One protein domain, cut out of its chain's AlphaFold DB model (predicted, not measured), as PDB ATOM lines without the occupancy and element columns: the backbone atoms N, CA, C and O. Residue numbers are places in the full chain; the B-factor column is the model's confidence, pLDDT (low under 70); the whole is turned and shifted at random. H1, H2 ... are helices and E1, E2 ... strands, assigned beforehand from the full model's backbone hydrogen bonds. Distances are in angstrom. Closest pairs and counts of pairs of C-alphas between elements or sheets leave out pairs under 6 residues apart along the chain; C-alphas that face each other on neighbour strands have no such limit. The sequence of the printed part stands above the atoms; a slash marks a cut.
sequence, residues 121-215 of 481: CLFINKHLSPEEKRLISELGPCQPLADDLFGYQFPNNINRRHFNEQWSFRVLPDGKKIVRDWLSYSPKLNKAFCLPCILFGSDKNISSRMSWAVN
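What this domain is: This is residues 121 to 215 of the 481 residues of an uncharacterized protein of Acyrthosiphon pisum (UniProt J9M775). A small two-stranded hairpin, E3 and E4, makes the middle, and E4 passes straight into H3, which lies side by side with the longer H1, loosely, with H4 on H3. A second small hairpin, E1 and E2, with the short H2 before it, lies at the far end from H1, and a long loop, residues 140 to 164, leads from H1 to H2. The printed part has 95 residues with four named helices and four named strands in the order H1 H2 E1 E2 E3 E4 H3 H4; both two-stranded sheets, E1 - E2 and E3 - E4, are antiparallel. The class is mixed, helices and strands, with under half of the residues in named elements. The whole is compact, with a radius of gyration of the C-alphas of 14.4 A and spans of 38 by 35 by 26 A.

Where its parts are: E3 is residues 183 to 186, 10.3 A long, and E4 is residues 191 to 194, 10.4 A long. C-alpha 183 stands at (21.630, 25.457, -36.019). H3 is residues 195 to 200, 8.6 A long. H1 is residues 130 to 139, 14.5 A long, beginning at C-alpha 130 at (8.415, 10.133, -34.885). H2 is residues 165 to 168, E1 residues 169 to 171 and E2 residues 177 to 179. H4 is residues 206 to 209, ending at C-alpha 209 at (15.669, 20.910, -25.369).

How they stand to each other: E3 and E4 form a hairpin, at 148 degrees, with N 184 and O 193 at 2.8 A and N 193 and O 184 at 2.7 A, within hydrogen-bond range. The closest C-alphas of E3 and H3 are those of Ser 184 and Leu 195, 5.9 A apart. H1 and H3 are close but not clearly touching, with the closest C-alphas, of Lys 133 and Leu 199, 5.9 A apart, at a shallow tilt of 10 degrees, opposite ways. H3 and H4 touch, with the closest C-alphas, of Ile 198 and Arg 209, 4.7 A apart. The closest C-alphas of H2 and E3 are those of Ser 168 and Leu 183, 6.5 A apart. E1 and E2 form a hairpin, at 156 degrees, with N 170 and O 178 at 2.8 A, within hydrogen-bond range. H1 and E3 are apart, as are E1 and E3. In H1 and H3 every O i to N i+4 pair is within hydrogen-bond range; H2 and H4 are too short for such a pair.

The domain as a whole: The two C-alphas farthest apart, of Asp 174 and Lys 204, are 43.6 A apart. The printed part has no cut. The link from H1 to H2, 25 residues, is long. The mean pLDDT of the printed part is 79.6; residues 158 to 159 and 202 to 215 are under 70.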
ATOM      1  N   CYS A 121       9.621  27.933 -32.694       86.31
ATOM      2  CA  CYS A 121       8.497  28.419 -31.893       86.31
ATOM      3  C   CYS A 121       7.223  27.577 -32.057       86.31
ATOM      4  O   CYS A 121       6.394  27.543 -31.149       86.31
ATOM      5  N   LEU A 122       7.066  26.899 -33.199       86.75
ATOM      6  CA  LEU A 122       5.880  26.113 -33.534       86.75
ATOM      7  C   LEU A 122       5.823  24.758 -32.819       86.75
ATOM      8  O   LEU A 122       4.732  24.205 -32.642       86.75
ATOM      9  N   PHE A 123       6.978  24.217 -32.421       86.56
ATOM     10  CA  PHE A 123       7.092  22.841 -31.932       86.56
ATOM     11  C   PHE A 123       7.921  22.667 -30.658       86.56
ATOM     12  O   PHE A 123       7.900  21.589 -30.070       86.56
ATOM     13  N   ILE A 124       8.603  23.705 -30.171       80.19
ATOM     14  CA  ILE A 124       9.537  23.565 -29.048       80.19
ATOM     15  C   ILE A 124       8.897  23.061 -27.744       80.19
ATOM     16  O   ILE A 124       9.514  22.289 -27.008       80.19
ATOM     17  N   ASN A 125       7.637  23.430 -27.500       75.69
ATOM     18  CA  ASN A 125       6.869  23.023 -26.321       75.69
ATOM     19  C   ASN A 125       5.929  21.831 -26.586       75.69
ATOM     20  O   ASN A 125       5.100  21.512 -25.740       75.69
ATOM     21  N   LYS A 126       6.023  21.186 -27.757       80.81
ATOM     22  CA  LYS A 126       5.164  20.054 -28.133       80.81
ATOM     23  C   LYS A 126       5.890  18.726 -27.942       80.81
ATOM     24  O   LYS A 126       7.110  18.635 -28.090       80.81
ATOM     25  N   HIS A 127       5.141  17.677 -27.620       78.62
ATOM     26  CA  HIS A 127       5.651  16.313 -27.680       78.62
ATOM     27  C   HIS A 127       5.503  15.805 -29.116       78.62
ATOM     28  O   HIS A 127       4.391  15.538 -29.554       78.62
ATOM     29  N   LEU A 128       6.616  15.724 -29.846       83.25
ATOM     30  CA  LEU A 128       6.611  15.385 -31.268       83.25
ATOM     31  C   LEU A 128       6.575  13.870 -31.479       83.25
ATOM     32  O   LEU A 128       7.360  13.138 -30.867       83.25
ATOM     33  N   SER A 129       5.713  13.407 -32.380       85.38
ATOM     34  CA  SER A 129       5.713  12.028 -32.866       85.38
ATOM     35  C   SER A 129       6.955  11.746 -33.736       85.38
ATOM     36  O   SER A 129       7.600  12.679 -34.230       85.38
ATOM     37  N   PRO A 130       7.329  10.473 -33.962       84.94
ATOM     38  CA  PRO A 130       8.415  10.133 -34.885       84.94
ATOM     39  C   PRO A 130       8.213  10.682 -36.308       84.94
ATOM     40  O   PRO A 130       9.181  11.098 -36.945       84.94
ATOM     41  N   GLU A 131       6.969  10.728 -36.789       88.88
ATOM     42  CA  GLU A 131       6.620  11.252 -38.115       88.88
ATOM     43  C   GLU A 131       6.800  12.770 -38.191       88.88
ATOM     44  O   GLU A 131       7.404  13.277 -39.134       88.88
ATOM     45  N   GLU A 132       6.372  13.498 -37.156       86.19
ATOM     46  CA  GLU A 132       6.573  14.948 -37.066       86.19
ATOM     47  C   GLU A 132       8.061  15.300 -36.975       86.19
ATOM     48  O   GLU A 132       8.524  16.233 -37.631       86.19
ATOM     49  N   LYS A 133       8.845  14.524 -36.210       87.81
ATOM     50  CA  LYS A 133      10.306  14.694 -36.137       87.81
ATOM     51  C   LYS A 133      10.959  14.506 -37.500       87.81
ATOM     52  O   LYS A 133      11.852  15.276 -37.857       87.81
ATOM     53  N   ARG A 134      10.512  13.506 -38.265       87.94
ATOM     54  CA  ARG A 134      10.991  13.267 -39.628       87.94
ATOM     55  C   ARG A 134      10.633  14.429 -40.553       87.94
ATOM     56  O   ARG A 134      11.523  14.942 -41.219       87.94
ATOM     57  N   LEU A 135       9.381  14.888 -40.530       89.25
ATOM     58  CA  LEU A 135       8.924  16.022 -41.336       89.25
ATOM     59  C   LEU A 135       9.737  17.292 -41.045       89.25
ATOM     60  O   LEU A 135      10.199  17.963 -41.965       89.25
ATOM     61  N   ILE A 136       9.969  17.611 -39.768       88.69
ATOM     62  CA  ILE A 136      10.773  18.778 -39.378       88.69
ATOM     63  C   ILE A 136      12.237  18.605 -39.813       88.69
ATOM     64  O   ILE A 136      12.863  19.563 -40.261       88.69
ATOM     65  N   SER A 137      12.784  17.388 -39.726       87.75
ATOM     66  CA  SER A 137      14.137  17.099 -40.209       87.75
ATOM     67  C   SER A 137      14.268  17.267 -41.725       87.75
ATOM     68  O   SER A 137      15.328  17.684 -42.184       87.75
ATOM     69  N   GLU A 138      13.222  16.956 -42.494       89.31
ATOM     70  CA  GLU A 138      13.181  17.149 -43.951       89.31
ATOM     71  C   GLU A 138      13.076  18.637 -44.329       89.31
ATOM     72  O   GLU A 138      13.675  19.062 -45.314       89.31
ATOM     73  N   LEU A 139      12.387  19.451 -43.519       88.44
ATOM     74  CA  LEU A 139      12.335  20.909 -43.698       88.44
ATOM     75  C   LEU A 139      13.663  21.615 -43.367       88.44
ATOM     76  O   LEU A 139      13.895  22.732 -43.829       88.44
ATOM     77  N   GLY A 140      14.526  20.986 -42.565       89.00
ATOM     78  CA  GLY A 140      15.810  21.547 -42.148       89.00
ATOM     79  C   GLY A 140      15.692  22.708 -41.145       89.00
ATOM     80  O   GLY A 140      14.592  23.075 -40.716       89.00
ATOM     81  N   PRO A 141      16.825  23.297 -40.722       91.56
ATOM     82  CA  PRO A 141      16.835  24.349 -39.711       91.56
ATOM     83  C   PRO A 141      16.240  25.665 -40.232       91.56
ATOM     84  O   PRO A 141      16.458  26.056 -41.377       91.56
ATOM     85  N   CYS A 142      15.540  26.402 -39.366       91.69
ATOM     86  CA  CYS A 142      15.110  27.765 -39.673       91.69
ATOM     87  C   CYS A 142      16.322  28.706 -39.604       91.69
ATOM     88  O   CYS A 142      16.882  28.922 -38.528       91.69
ATOM     89  N   GLN A 143      16.764  29.226 -40.748       90.50
ATOM     90  CA  GLN A 143      17.936  30.101 -40.875       90.50
ATOM     91  C   GLN A 143      17.623  31.267 -41.827       90.50
ATOM     92  O   GLN A 143      18.101  31.270 -42.960       90.50
ATOM     93  N   PRO A 144      16.781  32.228 -41.411       88.56
ATOM     94  CA  PRO A 144      16.452  33.377 -42.248       88.56
ATOM     95  C   PRO A 144      17.667  34.283 -42.444       88.56
ATOM     96  O   PRO A 144      18.535  34.357 -41.569       88.56
ATOM     97  N   LEU A 145      17.697  34.998 -43.566       85.50
ATOM     98  CA  LEU A 145      18.641  36.086 -43.802       85.50
ATOM     99  C   LEU A 145      18.127  37.378 -43.161       85.50
ATOM    100  O   LEU A 145      16.939  37.504 -42.853       85.50
ATOM    101  N   ALA A 146      19.019  38.354 -42.971       82.44
ATOM    102  CA  ALA A 146      18.618  39.678 -42.492       82.44
ATOM    103  C   ALA A 146      17.521  40.281 -43.389       82.44
ATOM    104  O   ALA A 146      16.536  40.813 -42.877       82.44
ATOM    105  N   ASP A 147      17.636  40.074 -44.703       81.88
ATOM    106  CA  ASP A 147      16.681  40.535 -45.714       81.88
ATOM    107  C   ASP A 147      15.286  39.901 -45.583       81.88
ATOM    108  O   ASP A 147      14.287  40.486 -46.002       81.88
ATOM    109  N   ASP A 148      15.185  38.721 -44.962       81.50
ATOM    110  CA  ASP A 148      13.914  38.024 -44.765       81.50
ATOM    111  C   ASP A 148      13.128  38.534 -43.545       81.50
ATOM    112  O   ASP A 148      11.982  38.114 -43.331       81.50
ATOM    113  N   LEU A 149      13.730  39.393 -42.717       81.94
ATOM    114  CA  LEU A 149      13.172  39.866 -41.452       81.94
ATOM    115  C   LEU A 149      12.557  41.261 -41.584       81.94
ATOM    116  O   LEU A 149      12.980  42.095 -42.382       81.94
ATOM    117  N   PHE A 150      11.554  41.540 -40.748       73.38
ATOM    118  CA  PHE A 150      10.953  42.868 -40.687       73.38
ATOM    119  C   PHE A 150      11.997  43.893 -40.219       73.38
ATOM    120  O   PHE A 150      12.555  43.763 -39.130       73.38
ATOM    121  N   GLY A 151      12.263  44.904 -41.050       73.06
ATOM    122  CA  GLY A 151      13.303  45.905 -40.799       73.06
ATOM    123  C   GLY A 151      14.705  45.517 -41.280       73.06
ATOM    124  O   GLY A 151      15.650  46.211 -40.919       73.06
ATOM    125  N   TYR A 152      14.843  44.451 -42.081       81.62
ATOM    126  CA  TYR A 152      16.099  44.021 -42.719       81.62
ATOM    127  C   TYR A 152      17.251  43.751 -41.736       81.62
ATOM    128  O   TYR A 152      18.428  43.884 -42.065       81.62
ATOM    129  N   GLN A 153      16.916  43.411 -40.490       83.81
ATOM    130  CA  GLN A 153      17.886  43.173 -39.428       83.81
ATOM    131  C   GLN A 153      17.354  42.177 -38.398       83.81
ATOM    132  O   GLN A 153      16.148  42.058 -38.169       83.81
ATOM    133  N   PHE A 154      18.271  41.480 -37.728       85.94
ATOM    134  CA  PHE A 154      17.911  40.606 -36.618       85.94
ATOM    135  C   PHE A 154      17.500  41.430 -35.387       85.94
ATOM    136  O   PHE A 154      18.170  42.407 -35.050       85.94
ATOM    137  N   PRO A 155      16.428  41.036 -34.676       82.38
ATOM    138  CA  PRO A 155      15.960  41.769 -33.511       82.38
ATOM    139  C   PRO A 155      16.999  41.759 -32.385       82.38
ATOM    140  O   PRO A 155      17.553  40.723 -32.011       82.38
ATOM    141  N   ASN A 156      17.227  42.929 -31.794       78.06
ATOM    142  CA  ASN A 156      18.100  43.073 -30.638       78.06
ATOM    143  C   ASN A 156      17.430  42.542 -29.366       78.06
ATOM    144  O   ASN A 156      16.238  42.739 -29.135       78.06
ATOM    145  N   ASN A 157      18.210  41.888 -28.510       75.19
ATOM    146  CA  ASN A 157      17.792  41.586 -27.146       75.19
ATOM    147  C   ASN A 157      18.007  42.792 -26.212       75.19
ATOM    148  O   ASN A 157      18.559  43.818 -26.601       75.19
ATOM    149  N   ILE A 158      17.632  42.631 -24.938       69.69
ATOM    150  CA  ILE A 158      17.762  43.652 -23.875       69.69
ATOM    151  C   ILE A 158      19.204  44.188 -23.747       69.69
ATOM    152  O   ILE A 158      19.421  45.321 -23.337       69.69
ATOM    153  N   ASN A 159      20.205  43.394 -24.139       64.69
ATOM    154  CA  ASN A 159      21.621  43.764 -24.109       64.69
ATOM    155  C   ASN A 159      22.141  44.315 -25.452       64.69
ATOM    156  O   ASN A 159      23.352  44.318 -25.652       64.69
ATOM    157  N   ARG A 160      21.263  44.714 -26.386       70.69
ATOM    158  CA  ARG A 160      21.618  45.180 -27.743       70.69
ATOM    159  C   ARG A 160      22.442  44.177 -28.568       70.69
ATOM    160  O   ARG A 160      23.222  44.569 -29.427       70.69
ATOM    161  N   ARG A 161      22.294  42.874 -28.303       75.38
ATOM    162  CA  ARG A 161      22.878  41.809 -29.137       75.38
ATOM    163  C   ARG A 161      21.796  41.191 -30.008       75.38
ATOM    164  O   ARG A 161      20.690  40.968 -29.520       75.38
ATOM    165  N   HIS A 162      22.148  40.826 -31.232       81.19
ATOM    166  CA  HIS A 162      21.268  40.130 -32.167       81.19
ATOM    167  C   HIS A 162      21.931  38.849 -32.687       81.19
ATOM    168  O   HIS A 162      23.129  38.620 -32.497       81.19
ATOM    169  N   PHE A 163      21.143  37.989 -33.330       84.50
ATOM    170  CA  PHE A 163      21.675  36.825 -34.032       84.50
ATOM    171  C   PHE A 163      22.515  37.270 -35.236       84.50
ATOM    172  O   PHE A 163      22.130  38.191 -35.954       84.50
ATOM    173  N   ASN A 164      23.670  36.636 -35.446       84.00
ATOM    174  CA  ASN A 164      24.516  36.902 -36.605       84.00
ATOM    175  C   ASN A 164      24.288  35.815 -37.660       84.00
ATOM    176  O   ASN A 164      24.557  34.640 -37.409       84.00
ATOM    177  N   GLU A 165      23.842  36.223 -38.848       85.31
ATOM    178  CA  GLU A 165      23.656  35.373 -40.029       85.31
ATOM    179  C   GLU A 165      24.845  34.434 -40.284       85.31
ATOM    180  O   GLU A 165      24.646  33.267 -40.622       85.31
ATOM    181  N   GLN A 166      26.082  34.900 -40.077       85.38
ATOM    182  CA  GLN A 166      27.297  34.114 -40.319       85.38
ATOM    183  C   GLN A 166      27.369  32.850 -39.454       85.38
ATOM    184  O   GLN A 166      28.095  31.907 -39.769       85.38
ATOM    185  N   TRP A 167      26.609  32.782 -38.359       86.38
ATOM    186  CA  TRP A 167      26.520  31.574 -37.546       86.38
ATOM    187  C   TRP A 167      25.798  30.432 -38.266       86.38
ATOM    188  O   TRP A 167      26.037  29.278 -37.921       86.38
ATOM    189  N   SER A 168      25.003  30.694 -39.304       86.19
ATOM    190  CA  SER A 168      24.347  29.650 -40.104       86.19
ATOM    191  C   SER A 168      25.312  28.856 -40.992       86.19
ATOM    192  O   SER A 168      24.994  27.734 -41.361       86.19
ATOM    193  N   PHE A 169      26.524  29.354 -41.284       87.00
ATOM    194  CA  PHE A 169      27.475  28.666 -42.169       87.00
ATOM    195  C   PHE A 169      28.938  28.751 -41.711       87.00
ATOM    196  O   PHE A 169      29.373  29.672 -41.023       87.00
ATOM    197  N   ARG A 170      29.745  27.763 -42.094       86.44
ATOM    198  CA  ARG A 170      31.207  27.809 -41.976       86.44
ATOM    199  C   ARG A 170      31.808  28.095 -43.345       86.44
ATOM    200  O   ARG A 170      31.432  27.450 -44.315       86.44
ATOM    201  N   VAL A 171      32.778  29.002 -43.400       87.88
ATOM    202  CA  VAL A 171      33.572  29.256 -44.607       87.88
ATOM    203  C   VAL A 171      34.817  28.368 -44.581       87.88
ATOM    204  O   VAL A 171      35.533  28.322 -43.578       87.88
ATOM    205  N   LEU A 172      35.039  27.609 -45.650       84.25
ATOM    206  CA  LEU A 172      36.240  26.806 -45.862       84.25
ATOM    207  C   LEU A 172      37.412  27.677 -46.362       84.25
ATOM    208  O   LEU A 172      37.186  28.780 -46.857       84.25
ATOM    209  N   PRO A 173      38.669  27.195 -46.287       78.56
ATOM    210  CA  PRO A 173      39.830  27.930 -46.808       78.56
ATOM    211  C   PRO A 173      39.763  28.252 -48.310       78.56
ATOM    212  O   PRO A 173      40.448  29.160 -48.762       78.56
ATOM    213  N   ASP A 174      38.947  27.520 -49.074       85.94
ATOM    214  CA  ASP A 174      38.681  27.751 -50.500       85.94
ATOM    215  C   ASP A 174      37.534  28.755 -50.752       85.94
ATOM    216  O   ASP A 174      37.115  28.943 -51.891       85.94
ATOM    217  N   GLY A 175      37.005  29.388 -49.698       83.62
ATOM    218  CA  GLY A 175      35.917  30.365 -49.764       83.62
ATOM    219  C   GLY A 175      34.510  29.762 -49.825       83.62
ATOM    220  O   GLY A 175      33.530  30.506 -49.765       83.62
ATOM    221  N   LYS A 176      34.362  28.432 -49.898       88.50
ATOM    222  CA  LYS A 176      33.035  27.795 -49.955       88.50
ATOM    223  C   LYS A 176      32.322  27.865 -48.606       88.50
ATOM    224  O   LYS A 176      32.914  27.596 -47.560       88.50
ATOM    225  N   LYS A 177      31.024  28.181 -48.634       88.06
ATOM    226  CA  LYS A 177      30.146  28.188 -47.454       88.06
ATOM    227  C   LYS A 177      29.484  26.818 -47.282       88.06
ATOM    228  O   LYS A 177      28.829  26.331 -48.196       88.06
ATOM    229  N   ILE A 178      29.630  26.221 -46.103       88.06
ATOM    230  CA  ILE A 178      28.909  25.015 -45.679       88.06
ATOM    231  C   ILE A 178      27.875  25.425 -44.636       88.06
ATOM    232  O   ILE A 178      28.246  25.914 -43.567       88.06
ATOM    233  N   VAL A 179      26.597  25.213 -44.940       87.75
ATOM    234  CA  VAL A 179      25.484  25.487 -44.024       87.75
ATOM    235  C   VAL A 179      25.519  24.512 -42.844       87.75
ATOM    236  O   VAL A 179      25.806  23.327 -43.000       87.75
ATOM    237  N   ARG A 180      25.258  25.022 -41.641       88.06
ATOM    238  CA  ARG A 180      25.129  24.239 -40.414       88.06
ATOM    239  C   ARG A 180      23.700  23.715 -40.322       88.06
ATOM    240  O   ARG A 180      22.812  24.425 -39.869       88.06
ATOM    241  N   ASP A 181      23.503  22.471 -40.722       89.00
ATOM    242  CA  ASP A 181      22.240  21.724 -40.640       89.00
ATOM    243  C   ASP A 181      21.632  21.636 -39.227       89.00
ATOM    244  O   ASP A 181      20.428  21.456 -39.063       89.00
ATOM    245  N   TRP A 182      22.450  21.796 -38.191       87.88
ATOM    246  CA  TRP A 182      22.021  21.668 -36.805       87.88
ATOM    247  C   TRP A 182      21.572  22.985 -36.148       87.88
ATOM    248  O   TRP A 182      20.924  22.926 -35.104       87.88
ATOM    249  N   LEU A 183      21.907  24.170 -36.682       88.88
ATOM    250  CA  LEU A 183      21.630  25.457 -36.019       88.88
ATOM    251  C   LEU A 183      20.325  26.073 -36.525       88.88
ATOM    252  O   LEU A 183      20.277  26.516 -37.662       88.88
ATOM    253  N   SER A 184      19.312  26.216 -35.677       90.19
ATOM    254  CA  SER A 184      18.051  26.878 -36.030       90.19
ATOM    255  C   SER A 184      17.857  28.157 -35.219       90.19
ATOM    256  O   SER A 184      18.007  28.149 -34.003       90.19
ATOM    257  N   TYR A 185      17.471  29.256 -35.855       89.81
ATOM    258  CA  TYR A 185      17.070  30.498 -35.202       89.81
ATOM    259  C   TYR A 185      15.552  30.672 -35.300       89.81
ATOM    260  O   TYR A 185      14.961  30.403 -36.339       89.81
ATOM    261  N   SER A 186      14.916  31.101 -34.211       88.81
ATOM    262  CA  SER A 186      13.499  31.467 -34.176       88.81
ATOM    263  C   SER A 186      13.377  32.989 -34.165       88.81
ATOM    264  O   SER A 186      13.658  33.605 -33.130       88.81
ATOM    265  N   PRO A 187      12.939  33.614 -35.273       86.56
ATOM    266  CA  PRO A 187      12.646  35.042 -35.313       86.56
ATOM    267  C   PRO A 187      11.586  35.449 -34.297       86.56
ATOM    268  O   PRO A 187      11.743  36.475 -33.638       86.56
ATOM    269  N   LYS A 188      10.552  34.614 -34.116       85.00
ATOM    270  CA  LYS A 188       9.457  34.892 -33.179       85.00
ATOM    271  C   LYS A 188       9.931  34.910 -31.724       85.00
ATOM    272  O   LYS A 188       9.466  35.732 -30.943       85.00
ATOM    273  N   LEU A 189      10.853  34.019 -31.350       83.31
ATOM    274  CA  LEU A 189      11.380  33.947 -29.980       83.31
ATOM    275  C   LEU A 189      12.650  34.777 -29.758       83.31
ATOM    276  O   LEU A 189      13.073  34.907 -28.609       83.31
ATOM    277  N   ASN A 190      13.274  35.289 -30.823       84.25
ATOM    278  CA  ASN A 190      14.615  35.880 -30.813       84.25
ATOM    279  C   ASN A 190      15.649  34.983 -30.094       84.25
ATOM    280  O   ASN A 190      16.355  35.403 -29.173       84.25
ATOM    281  N   LYS A 191      15.680  33.694 -30.462       84.00
ATOM    282  CA  LYS A 191      16.534  32.670 -29.832       84.00
ATOM    283  C   LYS A 191      17.083  31.683 -30.854       84.00
ATOM    284  O   LYS A 191      16.393  31.314 -31.800       84.00
ATOM    285  N   ALA A 192      18.314  31.234 -30.628       85.19
ATOM    286  CA  ALA A 192      18.943  30.162 -31.389       85.19
ATOM    287  C   ALA A 192      18.830  28.824 -30.648       85.19
ATOM    288  O   ALA A 192      18.882  28.768 -29.419       85.19
ATOM    289  N   PHE A 193      18.712  27.749 -31.413       84.44
ATOM    290  CA  PHE A 193      18.486  26.397 -30.942       84.44
ATOM    291  C   PHE A 193      19.302  25.390 -31.750       84.44
ATOM    292  O   PHE A 193      19.601  25.598 -32.925       84.44
ATOM    293  N   CYS A 194      19.614  24.259 -31.124       85.75
ATOM    294  CA  CYS A 194      20.128  23.087 -31.817       85.75
ATOM    295  C   CYS A 194      18.941  22.223 -32.266       85.75
ATOM    296  O   CYS A 194      18.198  21.712 -31.425       85.75
ATOM    297  N   LEU A 195      18.758  22.061 -33.577       86.38
ATOM    298  CA  LEU A 195      17.645  21.320 -34.168       86.38
ATOM    299  C   LEU A 195      17.604  19.856 -33.677       86.38
ATOM    300  O   LEU A 195      16.563  19.453 -33.155       86.38
ATOM    301  N   PRO A 196      18.713  19.083 -33.690       85.44
ATOM    302  CA  PRO A 196      18.739  17.754 -33.078       85.44
ATOM    303  C   PRO A 196      18.331  17.735 -31.597       85.44
ATOM    304  O   PRO A 196      17.625  16.825 -31.171       85.44
ATOM    305  N   CYS A 197      18.734  18.735 -30.803       81.44
ATOM    306  CA  CYS A 197      18.372  18.797 -29.384       81.44
ATOM    307  C   CYS A 197      16.881  19.083 -29.173       81.44
ATOM    308  O   CYS A 197      16.296  18.539 -28.243       81.44
ATOM    309  N   ILE A 198      16.249  19.897 -30.026       81.62
ATOM    310  CA  ILE A 198      14.798  20.114 -29.946       81.62
ATOM    311  C   ILE A 198      14.039  18.834 -30.321       81.62
ATOM    312  O   ILE A 198      13.061  18.492 -29.661       81.62
ATOM    313  N   LEU A 199      14.487  18.126 -31.364       83.56
ATOM    314  CA  LEU A 199      13.790  16.947 -31.889       83.56
ATOM    315  C   LEU A 199      13.980  15.695 -31.021       83.56
ATOM    316  O   LEU A 199      13.053  14.895 -30.866       83.56
ATOM    317  N   PHE A 200      15.174  15.507 -30.461       83.69
ATOM    318  CA  PHE A 200      15.574  14.261 -29.798       83.69
ATOM    319  C   PHE A 200      16.012  14.445 -28.337       83.69
ATOM    320  O   PHE A 200      16.395  13.472 -27.691       83.69
ATOM    321  N   GLY A 201      15.959  15.670 -27.801       72.00
ATOM    322  CA  GLY A 201      16.204  15.945 -26.385       72.00
ATOM    323  C   GLY A 201      15.134  15.326 -25.481       72.00
ATOM    324  O   GLY A 201      13.983  15.169 -25.881       72.00
ATOM    325  N   SER A 202      15.523  14.974 -24.254       63.97
ATOM    326  CA  SER A 202      14.674  14.244 -23.305       63.97
ATOM    327  C   SER A 202      13.391  15.006 -22.955       63.97
ATOM    328  O   SER A 202      13.433  16.128 -22.449       63.97
ATOM    329  N   ASP A 203      12.244  14.348 -23.125       59.84
ATOM    330  CA  ASP A 203      10.916  14.902 -22.813       59.84
ATOM    331  C   ASP A 203      10.718  15.178 -21.316       59.84
ATOM    332  O   ASP A 203       9.844  15.946 -20.924       59.84
ATOM    333  N   LYS A 204      11.554  14.574 -20.461       56.50
ATOM    334  CA  LYS A 204      11.470  14.706 -18.999       56.50
ATOM    335  C   LYS A 204      11.975  16.052 -18.485       56.50
ATOM    336  O   LYS A 204      11.701  16.398 -17.341       56.50
ATOM    337  N   ASN A 205      12.737  16.796 -19.289       55.94
ATOM    338  CA  ASN A 205      13.283  18.082 -18.880       55.94
ATOM    339  C   ASN A 205      13.333  19.044 -20.074       55.94
ATOM    340  O   ASN A 205      14.223  18.946 -20.920       55.94
ATOM    341  N   ILE A 206      12.397  19.999 -20.120       55.72
ATOM    342  CA  ILE A 206      12.329  21.066 -21.137       55.72
ATOM    343  C   ILE A 206      13.666  21.812 -21.266       55.72
ATOM    344  O   ILE A 206      14.058  22.179 -22.373       55.72
ATOM    345  N   SER A 207      14.435  21.939 -20.179       54.53
ATOM    346  CA  SER A 207      15.772  22.545 -20.197       54.53
ATOM    347  C   SER A 207      16.776  21.785 -21.076       54.53
ATOM    348  O   SER A 207      17.685  22.398 -21.631       54.53
ATOM    349  N   SER A 208      16.597  20.472 -21.279       54.75
ATOM    350  CA  SER A 208      17.442  19.661 -22.175       54.75
ATOM    351  C   SER A 208      17.184  19.933 -23.665       54.75
ATOM    352  O   SER A 208      18.086  19.801 -24.488       54.75
ATOM    353  N   ARG A 209      15.978  20.397 -24.021       57.91
ATOM    354  CA  ARG A 209      15.669  20.910 -25.369       57.91
ATOM    355  C   ARG A 209      16.134  22.360 -25.560       57.91
ATOM    356  O   ARG A 209      16.232  22.844 -26.684       57.91
ATOM    357  N   MET A 210      16.459  23.033 -24.455       55.62
ATOM    358  CA  MET A 210      16.912  24.424 -24.379       55.62
ATOM    359  C   MET A 210      18.415  24.545 -24.086       55.62
ATOM    360  O   MET A 210      18.861  25.625 -23.712       55.62
ATOM    361  N   SER A 211      19.218  23.483 -24.244       49.19
ATOM    362  CA  SER A 211      20.617  23.436 -23.770       49.19
ATOM    363  C   SER A 211      21.544  24.529 -24.319       49.19
ATOM    364  O   SER A 211      22.626  24.727 -23.785       49.19
ATOM    365  N   TRP A 212      21.146  25.246 -25.372       46.91
ATOM    366  CA  TRP A 212      21.903  26.370 -25.938       46.91
ATOM    367  C   TRP A 212      21.431  27.746 -25.441       46.91
ATOM    368  O   TRP A 212      22.073  28.757 -25.710       46.91
ATOM    369  N   ALA A 213      20.321  27.793 -24.702       47.78
ATOM    370  CA  ALA A 213      19.708  29.005 -24.166       47.78
ATOM    371  C   ALA A 213      19.983  29.216 -22.663       47.78
ATOM    372  O   ALA A 213      19.413  30.130 -22.065       47.78
ATOM    373  N   VAL A 214      20.815  28.380 -22.036       43.34
ATOM    374  CA  VAL A 214      20.934  28.304 -20.575       43.34
ATOM    375  C   VAL A 214      22.411  28.339 -20.134       43.34
ATOM    376  O   VAL A 214      23.305  27.924 -20.865       43.34
ATOM    377  N   ASN A 215      22.662  28.965 -18.979       47.75
ATOM    378  CA  ASN A 215      23.960  29.465 -18.515       47.75
ATOM    379  C   ASN A 215      24.978  28.335 -18.273       47.75
ATOM    380  O   ASN A 215      24.610  27.223 -17.922       47.75
TER     381      ASN A 215